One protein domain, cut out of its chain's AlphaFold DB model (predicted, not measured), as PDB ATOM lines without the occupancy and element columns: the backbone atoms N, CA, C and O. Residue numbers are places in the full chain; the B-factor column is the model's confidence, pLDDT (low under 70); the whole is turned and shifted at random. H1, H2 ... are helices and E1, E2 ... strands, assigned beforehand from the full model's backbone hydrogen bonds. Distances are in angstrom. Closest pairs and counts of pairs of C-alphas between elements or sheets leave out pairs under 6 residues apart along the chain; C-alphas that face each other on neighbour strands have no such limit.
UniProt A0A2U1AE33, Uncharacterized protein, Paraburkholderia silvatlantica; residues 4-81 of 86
ATOM      1  N   ILE A   4       9.375 -34.731  27.328       75.81
ATOM      2  CA  ILE A   4       8.287 -35.702  27.414       75.81
ATOM      3  C   ILE A   4       8.310 -36.513  26.124       75.81
ATOM      4  O   ILE A   4       8.078 -35.968  25.044       75.81
ATOM      5  N   GLN A   5       8.597 -37.802  26.243       80.19
ATOM      6  CA  GLN A   5       8.518 -38.771  25.161       80.19
ATOM      7  C   GLN A   5       7.185 -39.520  25.240       80.19
ATOM      8  O   GLN A   5       6.696 -39.832  26.324       80.19
ATOM      9  N   LEU A   6       6.591 -39.803  24.083       80.25
ATOM     10  CA  LEU A   6       5.415 -40.657  23.957       80.25
ATOM     11  C   LEU A   6       5.832 -41.934  23.234       80.25
ATOM     12  O   LEU A   6       6.420 -41.853  22.155       80.25
ATOM     13  N   ASP A   7       5.523 -43.080  23.824       83.88
ATOM     14  CA  ASP A   7       5.785 -44.394  23.248       83.88
ATOM     15  C   ASP A   7       4.529 -45.269  23.275       83.88
ATOM     16  O   ASP A   7       3.544 -44.962  23.958       83.88
ATOM     17  N   ILE A   8       4.546 -46.342  22.488       85.81
ATOM     18  CA  ILE A   8       3.403 -47.238  22.331       85.81
ATOM     19  C   ILE A   8       3.825 -48.676  22.500       85.81
ATOM     20  O   ILE A   8       4.649 -49.202  21.751       85.81
ATOM     21  N   GLU A   9       3.120 -49.337  23.400       89.62
ATOM     22  CA  GLU A   9       3.147 -50.776  23.535       89.62
ATOM     23  C   GLU A   9       1.823 -51.370  23.068       89.62
ATOM     24  O   GLU A   9       0.769 -50.734  23.075       89.62
ATOM     25  N   TRP A  10       1.881 -52.615  22.621       89.62
ATOM     26  CA  TRP A  10       0.742 -53.302  22.032       89.62
ATOM     27  C   TRP A  10       0.499 -54.579  22.817       89.62
ATOM     28  O   TRP A  10       1.430 -55.358  23.038       89.62
ATOM     29  N   THR A  11      -0.755 -54.856  23.168       92.69
ATOM     30  CA  THR A  11      -1.127 -56.196  23.641       92.69
ATOM     31  C   THR A  11      -0.834 -57.236  22.557       92.69
ATOM     32  O   THR A  11      -0.635 -56.918  21.378       92.69
ATOM     33  N   GLU A  12      -0.865 -58.521  22.908       91.38
ATOM     34  CA  GLU A  12      -0.708 -59.586  21.915       91.38
ATOM     35  C   GLU A  12      -1.794 -59.517  20.821       91.38
ATOM     36  O   GLU A  12      -1.512 -59.693  19.631       91.38
ATOM     37  N   ALA A  13      -3.040 -59.217  21.203       90.38
ATOM     38  CA  ALA A  13      -4.155 -59.103  20.268       90.38
ATOM     39  C   ALA A  13      -3.978 -57.909  19.317       90.38
ATOM     40  O   ALA A  13      -4.153 -58.058  18.100       90.38
ATOM     41  N   ALA A  14      -3.578 -56.749  19.845       90.19
ATOM     42  CA  ALA A  14      -3.305 -55.569  19.036       90.19
ATOM     43  C   ALA A  14      -2.084 -55.754  18.134       90.19
ATOM     44  O   ALA A  14      -2.170 -55.422  16.951       90.19
ATOM     45  N   SER A  15      -1.014 -56.382  18.633       89.44
ATOM     46  CA  SER A  15       0.185 -56.725  17.855       89.44
ATOM     47  C   SER A  15      -0.179 -57.542  16.613       89.44
ATOM     48  O   SER A  15       0.140 -57.168  15.485       89.44
ATOM     49  N   ARG A  16      -0.970 -58.611  16.784       90.19
ATOM     50  CA  ARG A  16      -1.434 -59.449  15.663       90.19
ATOM     51  C   ARG A  16      -2.299 -58.678  14.663       90.19
ATOM     52  O   ARG A  16      -2.305 -58.999  13.474       90.19
ATOM     53  N   LYS A  17      -3.089 -57.707  15.131       88.69
ATOM     54  CA  LYS A  17      -3.955 -56.887  14.273       88.69
ATOM     55  C   LYS A  17      -3.140 -55.878  13.468       88.69
ATOM     56  O   LYS A  17      -3.344 -55.787  12.256       88.69
ATOM     57  N   ILE A  18      -2.214 -55.160  14.107       85.25
ATOM     58  CA  ILE A  18      -1.395 -54.151  13.432       85.25
ATOM     59  C   ILE A  18      -0.410 -54.791  12.451       85.25
ATOM     60  O   ILE A  18      -0.277 -54.290  11.343       85.25
ATOM     61  N   GLU A  19       0.168 -55.956  12.762       87.06
ATOM     62  CA  GLU A  19       1.042 -56.686  11.830       87.06
ATOM     63  C   GLU A  19       0.317 -57.125  10.550       87.06
ATOM     64  O   GLU A  19       0.889 -57.081   9.461       87.06
ATOM     65  N   LYS A  20      -0.960 -57.517  10.653       86.31
ATOM     66  CA  LYS A  20      -1.794 -57.826   9.478       86.31
ATOM     67  C   LYS A  20      -2.141 -56.579   8.676       86.31
ATOM     68  O   LYS A  20      -2.234 -56.644   7.452       86.31
ATOM     69  N   LEU A  21      -2.394 -55.470   9.366       81.88
ATOM     70  CA  LEU A  21      -2.783 -54.209   8.744       81.88
ATOM     71  C   LEU A  21      -1.592 -53.522   8.059       81.88
ATOM     72  O   LEU A  21      -1.754 -52.913   7.002       81.88
ATOM     73  N   MET A  22      -0.408 -53.638   8.661       79.12
ATOM     74  CA  MET A  22       0.848 -53.021   8.247       79.12
ATOM     75  C   MET A  22       2.030 -53.963   8.541       79.12
ATOM     76  O   MET A  22       2.700 -53.824   9.565       79.12
ATOM     77  N   PRO A  23       2.332 -54.912   7.641       75.88
ATOM     78  CA  PRO A  23       3.505 -55.760   7.792       75.88
ATOM     79  C   PRO A  23       4.782 -54.908   7.789       75.88
ATOM     80  O   PRO A  23       4.888 -53.934   7.036       75.88
ATOM     81  N   ARG A  24       5.761 -55.283   8.621       65.50
ATOM     82  CA  ARG A  24       7.071 -54.613   8.724       65.50
ATOM     83  C   ARG A  24       7.701 -54.508   7.324       65.50
ATOM     84  O   ARG A  24       8.101 -55.515   6.749       65.50
ATOM     85  N   GLY A  25       7.714 -53.296   6.760       56.28
ATOM     86  CA  GLY A  25       8.093 -53.015   5.366       56.28
ATOM     87  C   GLY A  25       7.240 -51.935   4.682       56.28
ATOM     88  O   GLY A  25       7.670 -51.358   3.688       56.28
ATOM     89  N   GLY A  26       6.051 -51.629   5.219       56.34
ATOM     90  CA  GLY A  26       5.249 -50.464   4.828       56.34
ATOM     91  C   GLY A  26       5.735 -49.170   5.492       56.34
ATOM     92  O   GLY A  26       6.193 -49.206   6.633       56.34
ATOM     93  N   ASN A  27       5.630 -48.049   4.769       51.06
ATOM     94  CA  ASN A  27       6.123 -46.724   5.157       51.06
ATOM     95  C   ASN A  27       5.824 -46.395   6.631       51.06
ATOM     96  O   ASN A  27       4.653 -46.315   7.021       51.06
ATOM     97  N   GLN A  28       6.882 -46.233   7.434       55.78
ATOM     98  CA  GLN A  28       6.767 -46.093   8.886       55.78
ATOM     99  C   GLN A  28       6.102 -44.786   9.329       55.78
ATOM    100  O   GLN A  28       5.598 -44.687  10.434       55.78
ATOM    101  N   ASP A  29       5.980 -43.812   8.436       51.66
ATOM    102  CA  ASP A  29       5.373 -42.520   8.755       51.66
ATOM    103  C   ASP A  29       3.837 -42.532   8.694       51.66
ATOM    104  O   ASP A  29       3.181 -41.619   9.188       51.66
ATOM    105  N   ALA A  30       3.226 -43.586   8.133       50.03
ATOM    106  CA  ALA A  30       1.777 -43.788   8.234       50.03
ATOM    107  C   ALA A  30       1.354 -44.291   9.627       50.03
ATOM    108  O   ALA A  30       0.170 -44.550   9.839       50.03
ATOM    109  N   TYR A  31       2.323 -44.485  10.533       58.62
ATOM    110  CA  TYR A  31       2.178 -45.297  11.733       58.62
ATOM    111  C   TYR A  31       1.125 -44.767  12.672       58.62
ATOM    112  O   TYR A  31       0.208 -45.505  13.000       58.62
ATOM    113  N   LEU A  32       1.203 -43.518  13.089       60.91
ATOM    114  CA  LEU A  32       0.228 -42.959  13.994       60.91
ATOM    115  C   LEU A  32       0.334 -41.445  13.893       60.91
ATOM    116  O   LEU A  32       1.368 -40.874  14.230       60.91
ATOM    117  N   ALA A  33      -0.743 -40.777  13.498       60.25
ATOM    118  CA  ALA A  33      -0.902 -39.383  13.879       60.25
ATOM    119  C   ALA A  33      -1.312 -39.376  15.356       60.25
ATOM    120  O   ALA A  33      -2.489 -39.211  15.678       60.25
ATOM    121  N   LEU A  34      -0.358 -39.665  16.250       62.88
ATOM    122  CA  LEU A  34      -0.589 -39.481  17.675       62.88
ATOM    123  C   LEU A  34      -0.951 -38.011  17.890       62.88
ATOM    124  O   LEU A  34      -0.280 -37.134  17.330       62.88
ATOM    125  N   PRO A  35      -2.020 -37.723  18.644       64.62
ATOM    126  CA  PRO A  35      -2.341 -36.349  18.969       64.62
ATOM    127  C   PRO A  35      -1.158 -35.703  19.711       64.62
ATOM    128  O   PRO A  35      -0.361 -36.401  20.346       64.62
ATOM    129  N   PRO A  36      -1.009 -34.369  19.609       67.75
ATOM    130  CA  PRO A  36       0.055 -33.659  20.308       67.75
ATOM    131  C   PRO A  36      -0.013 -33.932  21.815       67.75
ATOM    132  O   PRO A  36      -1.074 -34.265  22.338       67.75
ATOM    133  N   ILE A  37       1.101 -33.732  22.528       66.25
ATOM    134  CA  ILE A  37       1.203 -33.957  23.987       66.25
ATOM    135  C   ILE A  37       0.124 -33.187  24.777       66.25
ATOM    136  O   ILE A  37      -0.308 -33.617  25.843       66.25
ATOM    137  N   GLU A  38      -0.361 -32.071  24.234       66.50
ATOM    138  CA  GLU A  38      -1.467 -31.286  24.796       66.50
ATOM    139  C   GLU A  38      -2.809 -32.050  24.825       66.50
ATOM    140  O   GLU A  38      -3.676 -31.740  25.636       66.50
ATOM    141  N   CYS A  39      -2.958 -33.075  23.980       74.50
ATOM    142  CA  CYS A  39      -4.147 -33.908  23.801       74.50
ATOM    143  C   CYS A  39      -3.807 -35.406  23.915       74.50
ATOM    144  O   CYS A  39      -4.229 -36.206  23.078       74.50
ATOM    145  N   LEU A  40      -3.007 -35.789  24.915       80.81
ATOM    146  CA  LEU A  40      -2.649 -37.193  25.131       80.81
ATOM    147  C   LEU A  40      -3.900 -38.072  25.307       80.81
ATOM    148  O   LEU A  40      -4.777 -37.686  26.076       80.81
ATOM    149  N   PRO A  41      -3.967 -39.250  24.662       85.75
ATOM    150  CA  PRO A  41      -5.056 -40.207  24.843       85.75
ATOM    151  C   PRO A  41      -5.102 -40.772  26.268       85.75
ATOM    152  O   PRO A  41      -4.058 -41.096  26.843       85.75
ATOM    153  N   MET A  42      -6.303 -40.888  26.834       87.69
ATOM    154  CA  MET A  42      -6.565 -41.528  28.127       87.69
ATOM    155  C   MET A  42      -6.983 -42.987  27.947       87.69
ATOM    156  O   MET A  42      -7.393 -43.402  26.868       87.69
ATOM    157  N   GLU A  43      -6.926 -43.757  29.033       91.12
ATOM    158  CA  GLU A  43      -7.524 -45.092  29.093       91.12
ATOM    159  C   GLU A  43      -8.996 -45.056  28.663       91.12
ATOM    160  O   GLU A  43      -9.769 -44.198  29.091       91.12
ATOM    161  N   GLY A  44      -9.373 -45.989  27.794       89.12
ATOM    162  CA  GLY A  44     -10.690 -46.054  27.168       89.12
ATOM    163  C   GLY A  44     -10.824 -45.268  25.860       89.12
ATOM    164  O   GLY A  44     -11.770 -45.528  25.111       89.12
ATOM    165  N   ASP A  45      -9.892 -44.365  25.532       89.44
ATOM    166  CA  ASP A  45      -9.923 -43.650  24.253       89.44
ATOM    167  C   ASP A  45      -9.646 -44.596  23.081       89.44
ATOM    168  O   ASP A  45      -8.885 -45.561  23.177       89.44
ATOM    169  N   VAL A  46     -10.256 -44.292  21.933       89.19
ATOM    170  CA  VAL A  46     -10.109 -45.085  20.710       89.19
ATOM    171  C   VAL A  46      -9.259 -44.334  19.692       89.19
ATOM    172  O   VAL A  46      -9.606 -43.239  19.253       89.19
ATOM    173  N   LEU A  47      -8.173 -44.970  19.260       87.75
ATOM    174  CA  LEU A  47      -7.277 -44.493  18.215       87.75
ATOM    175  C   LEU A  47      -7.521 -45.255  16.908       87.75
ATOM    176  O   LEU A  47      -7.612 -46.482  16.892       87.75
ATOM    177  N   PHE A  48      -7.601 -44.534  15.790       87.31
ATOM    178  CA  PHE A  48      -7.753 -45.121  14.456       87.31
ATOM    179  C   PHE A  48      -6.406 -45.171  13.746       87.31
ATOM    180  O   PHE A  48      -5.929 -44.156  13.239       87.31
ATOM    181  N   LEU A  49      -5.804 -46.358  13.701       85.75
ATOM    182  CA  LEU A  49      -4.419 -46.550  13.268       85.75
ATOM    183  C   LEU A  49      -4.339 -47.433  12.029       85.75
ATOM    184  O   LEU A  49      -5.183 -48.306  11.819       85.75
ATOM    185  N   GLY A  50      -3.322 -47.207  11.201       82.25
ATOM    186  CA  GLY A  50      -3.119 -47.924   9.947       82.25
ATOM    187  C   GLY A  50      -2.961 -47.003   8.734       82.25
ATOM    188  O   GLY A  50      -2.964 -45.779   8.870       82.25
ATOM    189  N   PRO A  51      -2.872 -47.575   7.520       81.56
ATOM    190  CA  PRO A  51      -2.721 -46.805   6.293       81.56
ATOM    191  C   PRO A  51      -3.896 -45.849   6.078       81.56
ATOM    192  O   PRO A  51      -5.037 -46.165   6.427       81.56
ATOM    193  N   ALA A  52      -3.634 -44.710   5.435       80.62
ATOM    194  CA  ALA A  52      -4.669 -43.736   5.102       80.62
ATOM    195  C   ALA A  52      -5.847 -44.396   4.357       80.62
ATOM    196  O   ALA A  52      -5.659 -45.096   3.359       80.62
ATOM    197  N   GLY A  53      -7.066 -44.196   4.865       81.38
ATOM    198  CA  GLY A  53      -8.291 -44.770   4.301       81.38
ATOM    199  C   GLY A  53      -8.543 -46.238   4.666       81.38
ATOM    200  O   GLY A  53      -9.537 -46.810   4.226       81.38
ATOM    201  N   LYS A  54      -7.665 -46.860   5.463       85.00
ATOM    202  CA  LYS A  54      -7.817 -48.225   5.994       85.00
ATOM    203  C   LYS A  54      -7.549 -48.295   7.498       85.00
ATOM    204  O   LYS A  54      -7.247 -49.374   8.008       85.00
ATOM    205  N   GLN A  55      -7.636 -47.166   8.201       87.25
ATOM    206  CA  GLN A  55      -7.407 -47.143   9.638       87.25
ATOM    207  C   GLN A  55      -8.414 -48.037  10.366       87.25
ATOM    208  O   GLN A  55      -9.598 -48.078  10.027       87.25
ATOM    209  N   GLN A  56      -7.939 -48.748  11.380       88.94
ATOM    210  CA  GLN A  56      -8.756 -49.595  12.234       88.94
ATOM    211  C   GLN A  56      -8.686 -49.121  13.684       88.94
ATOM    212  O   GLN A  56      -7.673 -48.549  14.086       88.94
ATOM    213  N   PRO A  57      -9.740 -49.367  14.477       90.81
ATOM    214  CA  PRO A  57      -9.777 -48.925  15.860       90.81
ATOM    215  C   PRO A  57      -8.876 -49.790  16.751       90.81
ATOM    216  O   PRO A  57      -8.866 -51.024  16.631       90.81
ATOM    217  N   PHE A  58      -8.189 -49.118  17.664       90.94
ATOM    218  CA  PHE A  58      -7.446 -49.636  18.809       90.94
ATOM    219  C   PHE A  58      -7.887 -48.847  20.040       90.94
ATOM    220  O   PHE A  58      -8.192 -47.664  19.917       90.94
ATOM    221  N   ILE A  59      -7.961 -49.486  21.200       92.44
ATOM    222  CA  ILE A  59      -8.332 -48.834  22.457       92.44
ATOM    223  C   ILE A  59      -7.083 -48.638  23.308       92.44
ATOM    224  O   ILE A  59      -6.225 -49.516  23.340       92.44
ATOM    225  N   VAL A  60      -6.970 -47.504  23.988       92.00
ATOM    226  CA  VAL A  60      -5.968 -47.319  25.040       92.00
ATOM    227  C   VAL A  60      -6.419 -48.148  26.237       92.00
ATOM    228  O   VAL A  60      -7.371 -47.782  26.922       92.00
ATOM    229  N   ALA A  61      -5.786 -49.295  26.449       92.75
ATOM    230  CA  ALA A  61      -6.094 -50.177  27.568       92.75
ATOM    231  C   ALA A  61      -5.513 -49.632  28.875       92.75
ATOM    232  O   ALA A  61      -6.178 -49.670  29.904       92.75
ATOM    233  N   GLU A  62      -4.295 -49.097  28.813       92.25
ATOM    234  CA  GLU A  62      -3.589 -48.552  29.969       92.25
ATOM    235  C   GLU A  62      -2.681 -47.397  29.540       92.25
ATOM    236  O   GLU A  62      -2.146 -47.386  28.422       92.25
ATOM    237  N   ARG A  63      -2.486 -46.427  30.436       90.19
ATOM    238  CA  ARG A  63      -1.495 -45.362  30.271       90.19
ATOM    239  C   ARG A  63      -0.503 -45.379  31.426       90.19
ATOM    240  O   ARG A  63      -0.853 -45.083  32.565       90.19
ATOM    241  N   GLN A  64       0.764 -45.606  31.105       90.06
ATOM    242  CA  GLN A  64       1.845 -45.633  32.085       90.06
ATOM    243  C   GLN A  64       2.735 -44.396  31.985       90.06
ATOM    244  O   GLN A  64       2.897 -43.792  30.922       90.06
ATOM    245  N   TYR A  65       3.320 -44.027  33.122       87.25
ATOM    246  CA  TYR A  65       4.233 -42.901  33.250       87.25
ATOM    247  C   TYR A  65       5.546 -43.412  33.822       87.25
ATOM    248  O   TYR A  65       5.610 -43.836  34.976       87.25
ATOM    249  N   HIS A  66       6.595 -43.335  33.018       85.00
ATOM    250  CA  HIS A  66       7.954 -43.620  33.431       85.00
ATOM    251  C   HIS A  66       8.722 -42.314  33.576       85.00
ATOM    252  O   HIS A  66       8.590 -41.400  32.766       85.00
ATOM    253  N   HIS A  67       9.510 -42.224  34.637       81.81
ATOM    254  CA  HIS A  67      10.361 -41.080  34.915       81.81
ATOM    255  C   HIS A  67      11.765 -41.597  35.201       81.81
ATOM    256  O   HIS A  67      11.963 -42.330  36.173       81.81
ATOM    257  N   GLU A  68      12.721 -41.233  34.350       70.88
ATOM    258  CA  GLU A  68      14.135 -41.548  34.545       70.88
ATOM    259  C   GLU A  68      14.906 -40.250  34.829       70.88
ATOM    260  O   GLU A  68      14.964 -39.341  34.003       70.88
ATOM    261  N   GLY A  69      15.519 -40.151  36.012       68.69
ATOM    262  CA  GLY A  69      16.313 -38.978  36.400       68.69
ATOM    263  C   GLY A  69      15.471 -37.774  36.832       68.69
ATOM    264  O   GLY A  69      14.399 -37.954  37.387       68.69
ATOM    265  N   ASP A  70      15.987 -36.554  36.651       66.38
ATOM    266  CA  ASP A  70      15.400 -35.323  37.221       66.38
ATOM    267  C   ASP A  70      14.452 -34.561  36.269       66.38
ATOM    268  O   ASP A  70      13.834 -33.578  36.689       66.38
ATOM    269  N   ALA A  71      14.348 -34.938  34.987       62.94
ATOM    270  CA  ALA A  71      13.609 -34.124  34.011       62.94
ATOM    271  C   ALA A  71      12.952 -34.865  32.833       62.94
ATOM    272  O   ALA A  71      12.165 -34.230  32.126       62.94
ATOM    273  N   ASP A  72      13.228 -36.149  32.603       77.75
ATOM    274  CA  ASP A  72      12.738 -36.850  31.414       77.75
ATOM    275  C   ASP A  72      11.585 -37.795  31.777       77.75
ATOM    276  O   ASP A  72      11.692 -38.656  32.654       77.75
ATOM    277  N   TRP A  73      10.449 -37.597  31.109       81.31
ATOM    278  CA  TRP A  73       9.233 -38.383  31.294       81.31
ATOM    279  C   TRP A  73       8.922 -39.148  30.017       81.31
ATOM    280  O   TRP A  73       8.846 -38.559  28.943       81.31
ATOM    281  N   THR A  74       8.641 -40.435  30.145       85.69
ATOM    282  CA  THR A  74       8.121 -41.259  29.058       85.69
ATOM    283  C   THR A  74       6.700 -41.667  29.396       85.69
ATOM    284  O   THR A  74       6.435 -42.252  30.444       85.69
ATOM    285  N   ILE A  75       5.769 -41.349  28.510       86.44
ATOM    286  CA  ILE A  75       4.380 -41.783  28.606       86.44
ATOM    287  C   ILE A  75       4.225 -42.956  27.655       86.44
ATOM    288  O   ILE A  75       4.489 -42.812  26.464       86.44
ATOM    289  N   ILE A  76       3.799 -44.099  28.178       88.56
ATOM    290  CA  ILE A  76       3.558 -45.298  27.380       88.56
ATOM    291  C   ILE A  76       2.054 -45.501  27.267       88.56
ATOM    292  O   ILE A  76       1.353 -45.574  28.280       88.56
ATOM    293  N   LEU A  77       1.555 -45.576  26.035       89.88
ATOM    294  CA  LEU A  77       0.182 -45.980  25.751       89.88
ATOM    295  C   LEU A  77       0.172 -47.465  25.410       89.88
ATOM    296  O   LEU A  77       0.766 -47.872  24.412       89.88
ATOM    297  N   ILE A  78      -0.528 -48.260  26.213       91.50
ATOM    298  CA  ILE A  78      -0.743 -49.675  25.931       91.50
ATOM    299  C   ILE A  78      -2.028 -49.794  25.117       91.50
ATOM    300  O   ILE A  78      -3.115 -49.477  25.600       91.50
ATOM    301  N   LEU A  79      -1.907 -50.235  23.866       91.88
ATOM    302  CA  LEU A  79      -3.028 -50.358  22.941       91.88
ATOM    303  C   LEU A  79      -3.532 -51.797  22.840       91.88
ATOM    304  O   LEU A  79      -2.749 -52.728  22.636       91.88
ATOM    305  N   ASP A  80      -4.854 -51.955  22.889       93.06
ATOM    306  CA  ASP A  80      -5.564 -53.213  22.662       93.06
ATOM    307  C   ASP A  80      -6.591 -53.103  21.514       93.06
ATOM    308  O   ASP A  80      -6.756 -52.059  20.872       93.06
ATOM    309  N   VAL A  81      -7.287 -54.196  21.204       91.88
ATOM    310  CA  VAL A  81      -8.374 -54.233  20.224       91.88
ATOM    311  C   VAL A  81      -9.734 -53.985  20.893       91.88
ATOM    312  O   VAL A  81     -10.001 -54.503  21.970       91.88
TER     313      VAL A  81
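Overview. This is residues 4 to 81 of the 86 residues of an uncharacterized protein of Paraburkholderia silvatlantica (UniProt A0A2U1AE33). A strongly twisted sheet of four strands curls like part of a barrel, and one helix, H1, lies over one face of it. The long strand E3 bends partway and forms a hairpin with E2 at one end and with E4 at the other, while a long unnamed stretch, residues 22 to 45, leads from H1 to the edge strand E2. The printed part has 78 residues with one named helix and four named strands, in the order E1, H1, E2, E3, E4; the mixed sheet runs E1, E4, E3, E2, and the class is mixed, helices and strands. The whole is compact, with a radius of gyration of the C-alphas of 13.0 A, yet elongated, spanning 40 by 24 by 22 A.

Along the chain. Begin with E3, residues 56 to 68: from C-alpha 56 at (-8.756, -49.595, 12.234) it runs 33.0 A to C-alpha 68 at (14.135, -41.548, 34.545), bending by 60 degrees at residue 61. E4, residues 72 to 80, covers 26.1 A and ends at C-alpha 80, at (-5.564, -53.213, 22.662). Find E1 at residues 4 to 10, 19.9 A long, starting at C-alpha 4, (8.287, -35.702, 27.414). E2 is residues 46 to 49, 9.5 A, and H1 is residues 12 to 21, 14.4 A.

Arrangement. Look first at the hairpin of E3 and E4, antiparallel at 153 degrees, where N 64 and O 76 are 2.9 A apart and N 74 and O 66 are 2.8 A apart, within hydrogen-bond range. On the other side of E4 is the edge strand E1, parallel to it at 24 degrees, with N 7 and O 75 2.8 A apart. At the other edge, E2 and E3 form an antiparallel hairpin, with N 47 and O 58 2.8 A apart. The pairing of E3 is staggered: its residues 56 to 59 pair with E2 and its residues 59 to 68 with E4. E2, E3 and E4 make a meander, each strand the antiparallel neighbour of the one before. E1, H1 and E2 make a split strand-helix-strand unit, two strands of one sheet that are not neighbours, with a helix between them along the chain and E4 and E3 between them in the sheet, and its crossover is right-handed. H1 is on the sheet at a height of 7.7 A over the sheet; its closest C-alphas to E4 are those of Ala 14 and Asp 80, 4.9 A apart. Every O i to N i+4 pair in H1 is within hydrogen-bond range. E1 and E2 are apart, as are E2 and E4.

Size, cuts and confidence. The two C-alphas farthest apart, those of Gly 53 and Asp 70, are 41.6 A from each other. The printed part has no cut. The link from H1 to E2, 24 residues, is long; those from E1 to H1 and from E3 to E4 are tight, and that from E2 to E3 is short. The mean pLDDT of the printed part is 80.5, and the model's confidence is under 70 at residues 24 to 38 and 69 to 71.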